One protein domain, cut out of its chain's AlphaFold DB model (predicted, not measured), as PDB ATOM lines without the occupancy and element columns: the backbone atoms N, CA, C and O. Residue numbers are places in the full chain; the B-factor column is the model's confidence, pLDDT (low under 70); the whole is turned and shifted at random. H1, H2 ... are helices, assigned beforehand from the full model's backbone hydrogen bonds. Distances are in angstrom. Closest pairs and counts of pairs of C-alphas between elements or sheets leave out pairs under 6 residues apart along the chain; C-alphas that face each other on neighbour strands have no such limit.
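Overview. This is residues 54 to 128 of the 318 residues of an uncharacterized protein of Phycisphaerales bacterium (UniProt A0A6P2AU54). The long helix H1 crosses the helix H4, which forms the core; H3 folds back beside H4 as a helical hairpin, and the very short H2 packs on the last residues of H4, 117 to 121. The printed part has 75 residues, with four named helices in the order H1, H2, H3, H4 and no named strand, and its class is all helix. It is compact, with a radius of gyration of the C-alphas of 11.9 A and spans of 35 by 28 by 19 A.

Arrangement. H1, residues 57 to 73, touches H4, residues 108 to 121, at a steep tilt of 47 degrees, opposite ways; their closest C-alphas, of Gly 67 and Val 110, are 4.9 A apart. H2, residues 83 to 86, touches H4 at residues 117 to 121 alone, closest at the C-alphas of Ala 84 and Phe 121, 5.4 A. H1 and H2 are only just apart, 8.5 A at their closest C-alphas. H3, residues 93 to 100, and H4 are a hairpin: they touch, at a shallow tilt of 17 degrees, opposite ways, through residues 115 to 121 of H4 alone, with the C-alphas of Ile 100 and Arg 115 closest at 5.2 A. H1 and H3 are near each other, while H2 and H3 are apart. H4 is the hub, touching three helices. Every O i to N i+4 pair is within hydrogen-bond range in H1 and H3, and 8 of 10 are in H4; H2 is too short for such a pair.

Along the chain. H1 begins at C-alpha 57 (-40.660, 9.679, 5.776) and is 24.3 A long. H2 and H3 follow, and H4 runs 21.3 A to C-alpha 121 (-32.106, 6.145, 16.615).

Size, cuts and confidence. The farthest C-alphas, of Asn 73 and Glu 127, are 37.7 A apart. The printed part has no cut, and its three links are short. Its mean pLDDT is 94.5; residues 88 to 89 are under 70.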
ATOM      1  N   GLN A  54     -43.610  11.707  14.939       73.12
ATOM      2  CA  GLN A  54     -43.498  12.028  13.519       73.12
ATOM      3  C   GLN A  54     -43.326  10.765  12.673       73.12
ATOM      4  O   GLN A  54     -42.710   9.785  13.090       73.12
ATOM      5  N   SER A  55     -43.846  10.823  11.443       87.31
ATOM      6  CA  SER A  55     -43.553   9.830  10.408       87.31
ATOM      7  C   SER A  55     -42.051   9.797  10.112       87.31
ATOM      8  O   SER A  55     -41.402  10.838  10.113       87.31
ATOM      9  N   VAL A  56     -41.510   8.619   9.792       93.00
ATOM     10  CA  VAL A  56     -40.105   8.428   9.374       93.00
ATOM     11  C   VAL A  56     -39.794   9.030   7.993       93.00
ATOM     12  O   VAL A  56     -38.639   9.291   7.657       93.00
ATOM     13  N   GLN A  57     -40.819   9.280   7.177       94.31
ATOM     14  CA  GLN A  57     -40.660   9.679   5.776       94.31
ATOM     15  C   GLN A  57     -39.829  10.967   5.560       94.31
ATOM     16  O   GLN A  57     -38.946  10.952   4.698       94.31
ATOM     17  N   PRO A  58     -40.006  12.056   6.337       93.75
ATOM     18  CA  PRO A  58     -39.194  13.267   6.190       93.75
ATOM     19  C   PRO A  58     -37.699  13.038   6.475       93.75
ATOM     20  O   PRO A  58     -36.841  13.715   5.897       93.75
ATOM     21  N   PHE A  59     -37.368  12.067   7.335       95.38
ATOM     22  CA  PHE A  59     -35.982  11.677   7.607       95.38
ATOM     23  C   PHE A  59     -35.381  10.971   6.402       95.38
ATOM     24  O   PHE A  59     -34.310  11.359   5.941       95.38
ATOM     25  N   ILE A  60     -36.110  10.008   5.829       97.00
ATOM     26  CA  ILE A  60     -35.690   9.297   4.616       97.00
ATOM     27  C   ILE A  60     -35.464  10.282   3.467       97.00
ATOM     28  O   ILE A  60     -34.445  10.197   2.788       97.00
ATOM     29  N   GLU A  61     -36.348  11.257   3.259       97.25
ATOM     30  CA  GLU A  61     -36.193  12.275   2.208       97.25
ATOM     31  C   GLU A  61     -34.969  13.175   2.422       97.25
ATOM     32  O   GLU A  61     -34.277  13.554   1.472       97.25
ATOM     33  N   THR A  62     -34.676  13.523   3.673       97.19
ATOM     34  CA  THR A  62     -33.491  14.317   4.022       97.19
ATOM     35  C   THR A  62     -32.214  13.517   3.786       97.19
ATOM     36  O   THR A  62     -31.346  13.968   3.035       97.19
ATOM     37  N   LEU A  63     -32.152  12.292   4.308       98.25
ATOM     38  CA  LEU A  63     -31.032  11.373   4.121       98.25
ATOM     39  C   LEU A  63     -30.828  10.990   2.650       98.25
ATOM     40  O   LEU A  63     -29.692  10.868   2.202       98.25
ATOM     41  N   THR A  64     -31.903  10.876   1.865       98.62
ATOM     42  CA  THR A  64     -31.822  10.644   0.414       98.62
ATOM     43  C   THR A  64     -31.104  11.803  -0.273       98.62
ATOM     44  O   THR A  64     -30.153  11.583  -1.019       98.62
ATOM     45  N   ARG A  65     -31.497  13.053   0.011       98.56
ATOM     46  CA  ARG A  65     -30.853  14.241  -0.581       98.56
ATOM     47  C   ARG A  65     -29.385  14.368  -0.180       98.56
ATOM     48  O   ARG A  65     -28.566  14.776  -1.008       98.56
ATOM     49  N   GLU A  66     -29.053  14.046   1.069       98.19
ATOM     50  CA  GLU A  66     -27.667  13.990   1.545       98.19
ATOM     51  C   GLU A  66     -26.871  12.903   0.816       98.19
ATOM     52  O   GLU A  66     -25.827  13.203   0.235       98.19
ATOM     53  N   GLY A  67     -27.391  11.673   0.771       98.25
ATOM     54  CA  GLY A  67     -26.767  10.537   0.097       98.25
ATOM     55  C   GLY A  67     -26.540  10.799  -1.390       98.25
ATOM     56  O   GLY A  67     -25.432  10.635  -1.889       98.25
ATOM     57  N   GLU A  68     -27.535  11.306  -2.114       98.44
ATOM     58  CA  GLU A  68     -27.373  11.661  -3.527       98.44
ATOM     59  C   GLU A  68     -26.329  12.764  -3.752       98.44
ATOM     60  O   GLU A  68     -25.596  12.745  -4.745       98.44
ATOM     61  N   ARG A  69     -26.254  13.752  -2.850       98.06
ATOM     62  CA  ARG A  69     -25.219  14.792  -2.906       98.06
ATOM     63  C   ARG A  69     -23.839  14.184  -2.677       98.06
ATOM     64  O   ARG A  69     -22.924  14.511  -3.429       98.06
ATOM     65  N   GLY A  70     -23.711  13.296  -1.695       96.81
ATOM     66  CA  GLY A  70     -22.479  12.561  -1.425       96.81
ATOM     67  C   GLY A  70     -22.032  11.724  -2.617       96.81
ATOM     68  O   GLY A  70     -20.886  11.824  -3.044       96.81
ATOM     69  N   LEU A  71     -22.964  11.002  -3.244       96.12
ATOM     70  CA  LEU A  71     -22.705  10.209  -4.444       96.12
ATOM     71  C   LEU A  71     -22.194  11.066  -5.608       96.12
ATOM     72  O   LEU A  71     -21.180  10.730  -6.219       96.12
ATOM     73  N   ARG A  72     -22.856  12.196  -5.899       96.56
ATOM     74  CA  ARG A  72     -22.427  13.124  -6.963       96.56
ATOM     75  C   ARG A  72     -21.046  13.712  -6.699       96.56
ATOM     76  O   ARG A  72     -20.249  13.829  -7.624       96.56
ATOM     77  N   ASN A  73     -20.772  14.061  -5.446       96.12
ATOM     78  CA  ASN A  73     -19.513  14.675  -5.041       96.12
ATOM     79  C   ASN A  73     -18.418  13.650  -4.732       96.12
ATOM     80  O   ASN A  73     -17.290  14.057  -4.473       96.12
ATOM     81  N   ARG A  74     -18.738  12.347  -4.763       93.12
ATOM     82  CA  ARG A  74     -17.833  11.247  -4.406       93.12
ATOM     83  C   ARG A  74     -17.260  11.373  -2.988       93.12
ATOM     84  O   ARG A  74     -16.103  11.044  -2.742       93.12
ATOM     85  N   VAL A  75     -18.078  11.860  -2.059       94.81
ATOM     86  CA  VAL A  75     -17.708  12.080  -0.657       94.81
ATOM     87  C   VAL A  75     -18.817  11.546   0.235       94.81
ATOM     88  O   VAL A  75     -19.993  11.830   0.011       94.81
ATOM     89  N   LEU A  76     -18.438  10.799   1.268       94.81
ATOM     90  CA  LEU A  76     -19.371  10.338   2.283       94.81
ATOM     91  C   LEU A  76     -19.907  11.546   3.084       94.81
ATOM     92  O   LEU A  76     -19.095  12.266   3.669       94.81
ATOM     93  N   PRO A  77     -21.235  11.792   3.134       96.31
ATOM     94  CA  PRO A  77     -21.766  12.992   3.784       96.31
ATOM     95  C   PRO A  77     -21.486  13.070   5.291       96.31
ATOM     96  O   PRO A  77     -21.228  14.158   5.800       96.31
ATOM     97  N   ARG A  78     -21.521  11.928   5.990       95.69
ATOM     98  CA  ARG A  78     -21.340  11.809   7.445       95.69
ATOM     99  C   ARG A  78     -20.361  10.690   7.766       95.69
ATOM    100  O   ARG A  78     -20.416   9.643   7.136       95.69
ATOM    101  N   GLN A  79     -19.490  10.906   8.749       94.88
ATOM    102  CA  GLN A  79     -18.483   9.916   9.160       94.88
ATOM    103  C   GLN A  79     -19.020   8.908  10.190       94.88
ATOM    104  O   GLN A  79     -18.436   7.841  10.361       94.88
ATOM    105  N   SER A  80     -20.139   9.233  10.841       96.69
ATOM    106  CA  SER A  80     -20.817   8.438  11.869       96.69
ATOM    107  C   SER A  80     -22.322   8.382  11.615       96.69
ATOM    108  O   SER A  80     -22.873   9.252  10.940       96.69
ATOM    109  N   ALA A  81     -22.997   7.369  12.164       96.81
ATOM    110  CA  ALA A  81     -24.453   7.360  12.276       96.81
ATOM    111  C   ALA A  81     -24.869   8.282  13.429       96.81
ATOM    112  O   ALA A  81     -24.883   7.866  14.583       96.81
ATOM    113  N   ASP A  82     -25.184   9.536  13.117       96.56
ATOM    114  CA  ASP A  82     -25.481  10.580  14.109       96.56
ATOM    115  C   ASP A  82     -26.726  11.410  13.774       96.56
ATOM    116  O   ASP A  82     -27.050  12.355  14.495       96.56
ATOM    117  N   PHE A  83     -27.467  11.037  12.728       96.31
ATOM    118  CA  PHE A  83     -28.632  11.781  12.258       96.31
ATOM    119  C   PHE A  83     -29.684  12.043  13.351       96.31
ATOM    120  O   PHE A  83     -30.253  13.131  13.404       96.31
ATOM    121  N   ALA A  84     -29.910  11.094  14.265       94.50
ATOM    122  CA  ALA A  84     -30.842  11.262  15.379       94.50
ATOM    123  C   ALA A  84     -30.487  12.446  16.298       94.50
ATOM    124  O   ALA A  84     -31.384  13.081  16.844       94.50
ATOM    125  N   SER A  85     -29.201  12.794  16.431       92.69
ATOM    126  CA  SER A  85     -28.756  13.914  17.274       92.69
ATOM    127  C   SER A  85     -29.177  15.289  16.740       92.69
ATOM    128  O   SER A  85     -29.242  16.257  17.498       92.69
ATOM    129  N   GLU A  86     -29.501  15.378  15.448       89.75
ATOM    130  CA  GLU A  86     -29.926  16.613  14.781       89.75
ATOM    131  C   GLU A  86     -31.448  16.783  14.745       89.75
ATOM    132  O   GLU A  86     -31.952  17.860  14.416       89.75
ATOM    133  N   VAL A  87     -32.196  15.731  15.082       88.00
ATOM    134  CA  VAL A  87     -33.654  15.724  15.039       88.00
ATOM    135  C   VAL A  87     -34.193  15.804  16.464       88.00
ATOM    136  O   VAL A  87     -34.088  14.869  17.244       88.00
ATOM    137  N   SER A  88     -34.833  16.919  16.807       66.81
ATOM    138  CA  SER A  88     -35.351  17.184  18.159       66.81
ATOM    139  C   SER A  88     -36.713  16.543  18.473       66.81
ATOM    140  O   SER A  88     -37.337  16.908  19.466       66.81
ATOM    141  N   ASN A  89     -37.229  15.664  17.611       69.94
ATOM    142  CA  ASN A  89     -38.623  15.212  17.660       69.94
ATOM    143  C   ASN A  89     -38.736  13.769  18.160       69.94
ATOM    144  O   ASN A  89     -37.905  12.932  17.821       69.94
ATOM    145  N   GLU A  90     -39.805  13.467  18.900       81.19
ATOM    146  CA  GLU A  90     -40.171  12.087  19.228       81.19
ATOM    147  C   GLU A  90     -40.552  11.331  17.945       81.19
ATOM    148  O   GLU A  90     -41.437  11.740  17.183       81.19
ATOM    149  N   VAL A  91     -39.850  10.227  17.695       86.75
ATOM    150  CA  VAL A  91     -40.043   9.355  16.535       86.75
ATOM    151  C   VAL A  91     -40.530   8.002  17.019       86.75
ATOM    152  O   VAL A  91     -40.056   7.481  18.025       86.75
ATOM    153  N   ASN A  92     -41.457   7.403  16.277       91.19
ATOM    154  CA  ASN A  92     -41.850   6.027  16.526       91.19
ATOM    155  C   ASN A  92     -40.730   5.057  16.096       91.19
ATOM    156  O   ASN A  92     -40.489   4.875  14.899       91.19
ATOM    157  N   LEU A  93     -40.066   4.415  17.063       92.88
ATOM    158  CA  LEU A  93     -38.967   3.477  16.804       92.88
ATOM    159  C   LEU A  93     -39.403   2.253  15.987       92.88
ATOM    160  O   LEU A  93     -38.602   1.743  15.208       92.88
ATOM    161  N   ASP A  94     -40.668   1.834  16.073       93.06
ATOM    162  CA  ASP A  94     -41.184   0.724  15.262       93.06
ATOM    163  C   ASP A  94     -41.231   1.080  13.771       93.06
ATOM    164  O   ASP A  94     -41.014   0.227  12.903       93.06
ATOM    165  N   ASP A  95     -41.490   2.351  13.448       93.69
ATOM    166  CA  ASP A  95     -41.486   2.827  12.066       93.69
ATOM    167  C   ASP A  95     -40.052   2.948  11.528       93.69
ATOM    168  O   ASP A  95     -39.814   2.600  10.368       93.69
ATOM    169  N   ILE A  96     -39.084   3.338  12.372       95.94
ATOM    170  CA  ILE A  96     -37.652   3.280  12.031       95.94
ATOM    171  C   ILE A  96     -37.223   1.830  11.787       95.94
ATOM    172  O   ILE A  96     -36.636   1.529  10.745       95.94
ATOM    173  N   ALA A  97     -37.545   0.922  12.711       95.38
ATOM    174  CA  ALA A  97     -37.221  -0.495  12.606       95.38
ATOM    175  C   ALA A  97     -37.784  -1.084  11.304       95.38
ATOM    176  O   ALA A  97     -37.066  -1.721  10.532       95.38
ATOM    177  N   ARG A  98     -39.050  -0.786  10.983       94.75
ATOM    178  CA  ARG A  98     -39.667  -1.205   9.719       94.75
ATOM    179  C   ARG A  98     -38.933  -0.630   8.507       94.75
ATOM    180  O   ARG A  98     -38.667  -1.384   7.570       94.75
ATOM    181  N   ALA A  99     -38.576   0.654   8.521       96.06
ATOM    182  CA  ALA A  99     -37.844   1.287   7.426       96.06
ATOM    183  C   ALA A  99     -36.471   0.630   7.196       96.06
ATOM    184  O   ALA A  99     -36.140   0.257   6.073       96.06
ATOM    185  N   ILE A 100     -35.694   0.384   8.249       96.50
ATOM    186  CA  ILE A 100     -34.355  -0.214   8.139       96.50
ATOM    187  C   ILE A 100     -34.381  -1.603   7.473       96.50
ATOM    188  O   ILE A 100     -33.495  -1.961   6.686       96.50
ATOM    189  N   THR A 101     -35.430  -2.386   7.727       95.94
ATOM    190  CA  THR A 101     -35.570  -3.747   7.175       95.94
ATOM    191  C   THR A 101     -35.942  -3.785   5.690       95.94
ATOM    192  O   THR A 101     -35.874  -4.843   5.058       95.94
ATOM    193  N   GLN A 102     -36.299  -2.641   5.103       95.88
ATOM    194  CA  GLN A 102     -36.764  -2.518   3.724       95.88
ATOM    195  C   GLN A 102     -35.824  -1.655   2.887       95.88
ATOM    196  O   GLN A 102     -35.150  -0.768   3.398       95.88
ATOM    197  N   ARG A 103     -35.811  -1.891   1.570       97.44
ATOM    198  CA  ARG A 103     -35.086  -1.035   0.627       97.44
ATOM    199  C   ARG A 103     -35.702   0.356   0.573       97.44
ATOM    200  O   ARG A 103     -36.867   0.490   0.217       97.44
ATOM    201  N   GLN A 104     -34.874   1.357   0.854       97.75
ATOM    202  CA  GLN A 104     -35.230   2.771   0.874       97.75
ATOM    203  C   GLN A 104     -34.872   3.470  -0.435       97.75
ATOM    204  O   GLN A 104     -35.523   4.436  -0.822       97.75
ATOM    205  N   HIS A 105     -33.870   2.965  -1.160       98.25
ATOM    206  CA  HIS A 105     -33.450   3.569  -2.418       98.25
ATOM    207  C   HIS A 105     -32.978   2.542  -3.459       98.25
ATOM    208  O   HIS A 105     -32.638   1.404  -3.139       98.25
ATOM    209  N   ARG A 106     -33.002   2.920  -4.746       97.19
ATOM    210  CA  ARG A 106     -32.556   2.047  -5.852       97.19
ATOM    211  C   ARG A 106     -31.038   1.982  -5.976       97.19
ATOM    212  O   ARG A 106     -30.507   0.919  -6.281       97.19
ATOM    213  N   ASP A 107     -30.375   3.117  -5.780       97.88
ATOM    214  CA  ASP A 107     -28.917   3.196  -5.735       97.88
ATOM    215  C   ASP A 107     -28.388   2.536  -4.447       97.88
ATOM    216  O   ASP A 107     -28.842   2.923  -3.364       97.88
ATOM    217  N   PRO A 108     -27.458   1.563  -4.539       96.88
ATOM    218  CA  PRO A 108     -26.932   0.839  -3.383       96.88
ATOM    219  C   PRO A 108     -26.291   1.714  -2.310       96.88
ATOM    220  O   PRO A 108     -26.484   1.448  -1.126       96.88
ATOM    221  N   PHE A 109     -25.538   2.741  -2.711       98.00
ATOM    222  CA  PHE A 109     -24.859   3.615  -1.762       98.00
ATOM    223  C   PHE A 109     -25.876   4.448  -0.990       98.00
ATOM    224  O   PHE A 109     -25.826   4.497   0.236       98.00
ATOM    225  N   VAL A 110     -26.825   5.065  -1.696       98.56
ATOM    226  CA  VAL A 110     -27.855   5.894  -1.055       98.56
ATOM    227  C   VAL A 110     -28.747   5.044  -0.140       98.56
ATOM    228  O   VAL A 110     -29.060   5.474   0.965       98.56
ATOM    229  N   ASP A 111     -29.102   3.819  -0.546       98.69
ATOM    230  CA  ASP A 111     -29.858   2.878   0.300       98.69
ATOM    231  C   ASP A 111     -29.086   2.523   1.579       98.69
ATOM    232  O   ASP A 111     -29.639   2.603   2.675       98.69
ATOM    233  N   ALA A 112     -27.799   2.183   1.449       98.44
ATOM    234  CA  ALA A 112     -26.932   1.904   2.590       98.44
ATOM    235  C   ALA A 112     -26.803   3.108   3.523       98.44
ATOM    236  O   ALA A 112     -26.945   2.960   4.732       98.44
ATOM    237  N   TYR A 113     -26.586   4.296   2.956       98.69
ATOM    238  CA  TYR A 113     -26.453   5.539   3.703       98.69
ATOM    239  C   TYR A 113     -27.701   5.845   4.532       98.69
ATOM    240  O   TYR A 113     -27.583   6.087   5.729       98.69
ATOM    241  N   ILE A 114     -28.894   5.775   3.930       98.69
ATOM    242  CA  ILE A 114     -30.153   6.018   4.645       98.69
ATOM    243  C   ILE A 114     -30.292   5.041   5.812       98.69
ATOM    244  O   ILE A 114     -30.494   5.465   6.945       98.69
ATOM    245  N   ARG A 115     -30.173   3.733   5.555       98.56
ATOM    246  CA  ARG A 115     -30.401   2.718   6.591       98.56
ATOM    247  C   ARG A 115     -29.368   2.779   7.707       98.56
ATOM    248  O   ARG A 115     -29.749   2.639   8.861       98.56
ATOM    249  N   TRP A 116     -28.105   3.033   7.369       98.62
ATOM    250  CA  TRP A 116     -27.042   3.260   8.343       98.62
ATOM    251  C   TRP A 116     -27.338   4.476   9.221       98.62
ATOM    252  O   TRP A 116     -27.290   4.382  10.436       98.62
ATOM    253  N   GLN A 117     -27.730   5.610   8.642       98.50
ATOM    254  CA  GLN A 117     -28.050   6.793   9.442       98.50
ATOM    255  C   GLN A 117     -29.280   6.586  10.333       98.50
ATOM    256  O   GLN A 117     -29.314   7.078  11.459       98.50
ATOM    257  N   LEU A 118     -30.263   5.799   9.886       97.81
ATOM    258  CA  LEU A 118     -31.412   5.429  10.711       97.81
ATOM    259  C   LEU A 118     -31.037   4.553  11.924       97.81
ATOM    260  O   LEU A 118     -31.792   4.547  12.894       97.81
ATOM    261  N   THR A 119     -29.882   3.873  11.938       97.81
ATOM    262  CA  THR A 119     -29.445   3.122  13.134       97.81
ATOM    263  C   THR A 119     -29.085   4.035  14.305       97.81
ATOM    264  O   THR A 119     -29.058   3.564  15.436       97.81
ATOM    265  N   SER A 120     -28.846   5.330  14.066       97.31
ATOM    266  CA  SER A 120     -28.556   6.316  15.123       97.31
ATOM    267  C   SER A 120     -29.724   6.558  16.087       97.31
ATOM    268  O   SER A 120     -29.513   7.078  17.176       97.31
ATOM    269  N   PHE A 121     -30.945   6.157  15.715       95.94
ATOM    270  CA  PHE A 121     -32.106   6.145  16.615       95.94
ATOM    271  C   PHE A 121     -32.139   4.916  17.540       95.94
ATOM    272  O   PHE A 121     -33.077   4.777  18.319       95.94
ATOM    273  N   GLU A 122     -31.166   4.007  17.415       95.50
ATOM    274  CA  GLU A 122     -31.054   2.763  18.186       95.50
ATOM    275  C   GLU A 122     -32.335   1.897  18.194       95.50
ATOM    276  O   GLU A 122     -32.758   1.409  19.247       95.50
ATOM    277  N   PRO A 123     -32.993   1.670  17.038       95.38
ATOM    278  CA  PRO A 123     -34.196   0.846  16.999       95.38
ATOM    279  C   PRO A 123     -33.855  -0.620  17.282       95.38
ATOM    280  O   PRO A 123     -32.855  -1.143  16.794       95.38
ATOM    281  N   MET A 124     -34.724  -1.337  17.990       94.56
ATOM    282  CA  MET A 124     -34.601  -2.793  18.059       94.56
ATOM    283  C   MET A 124     -35.031  -3.418  16.729       94.56
ATOM    284  O   MET A 124     -36.007  -2.991  16.107       94.56
ATOM    285  N   MET A 125     -34.313  -4.451  16.282       93.44
ATOM    286  CA  MET A 125     -34.744  -5.227  15.120       93.44
ATOM    287  C   MET A 125     -36.076  -5.925  15.425       93.44
ATOM    288  O   MET A 125     -36.203  -6.541  16.485       93.44
ATOM    289  N   PRO A 126     -37.065  -5.878  14.514       92.69
ATOM    290  CA  PRO A 126     -38.336  -6.539  14.757       92.69
ATOM    291  C   PRO A 126     -38.134  -8.055  14.787       92.69
ATOM    292  O   PRO A 126     -37.271  -8.597  14.088       92.69
ATOM    293  N   GLU A 127     -38.966  -8.759  15.553       91.44
ATOM    294  CA  GLU A 127     -38.981 -10.216  15.512       91.44
ATOM    295  C   GLU A 127     -39.351 -10.691  14.101       91.44
ATOM    296  O   GLU A 127     -40.411 -10.377  13.560       91.44
ATOM    297  N   MET A 128     -38.446 -11.450  13.486       93.88
ATOM    298  CA  MET A 128     -38.620 -11.975  12.135       93.88
ATOM    299  C   MET A 128     -38.715 -13.488  12.146       93.88
ATOM    300  O   MET A 128     -37.943 -14.169  12.828       93.88
TER     301      MET A 128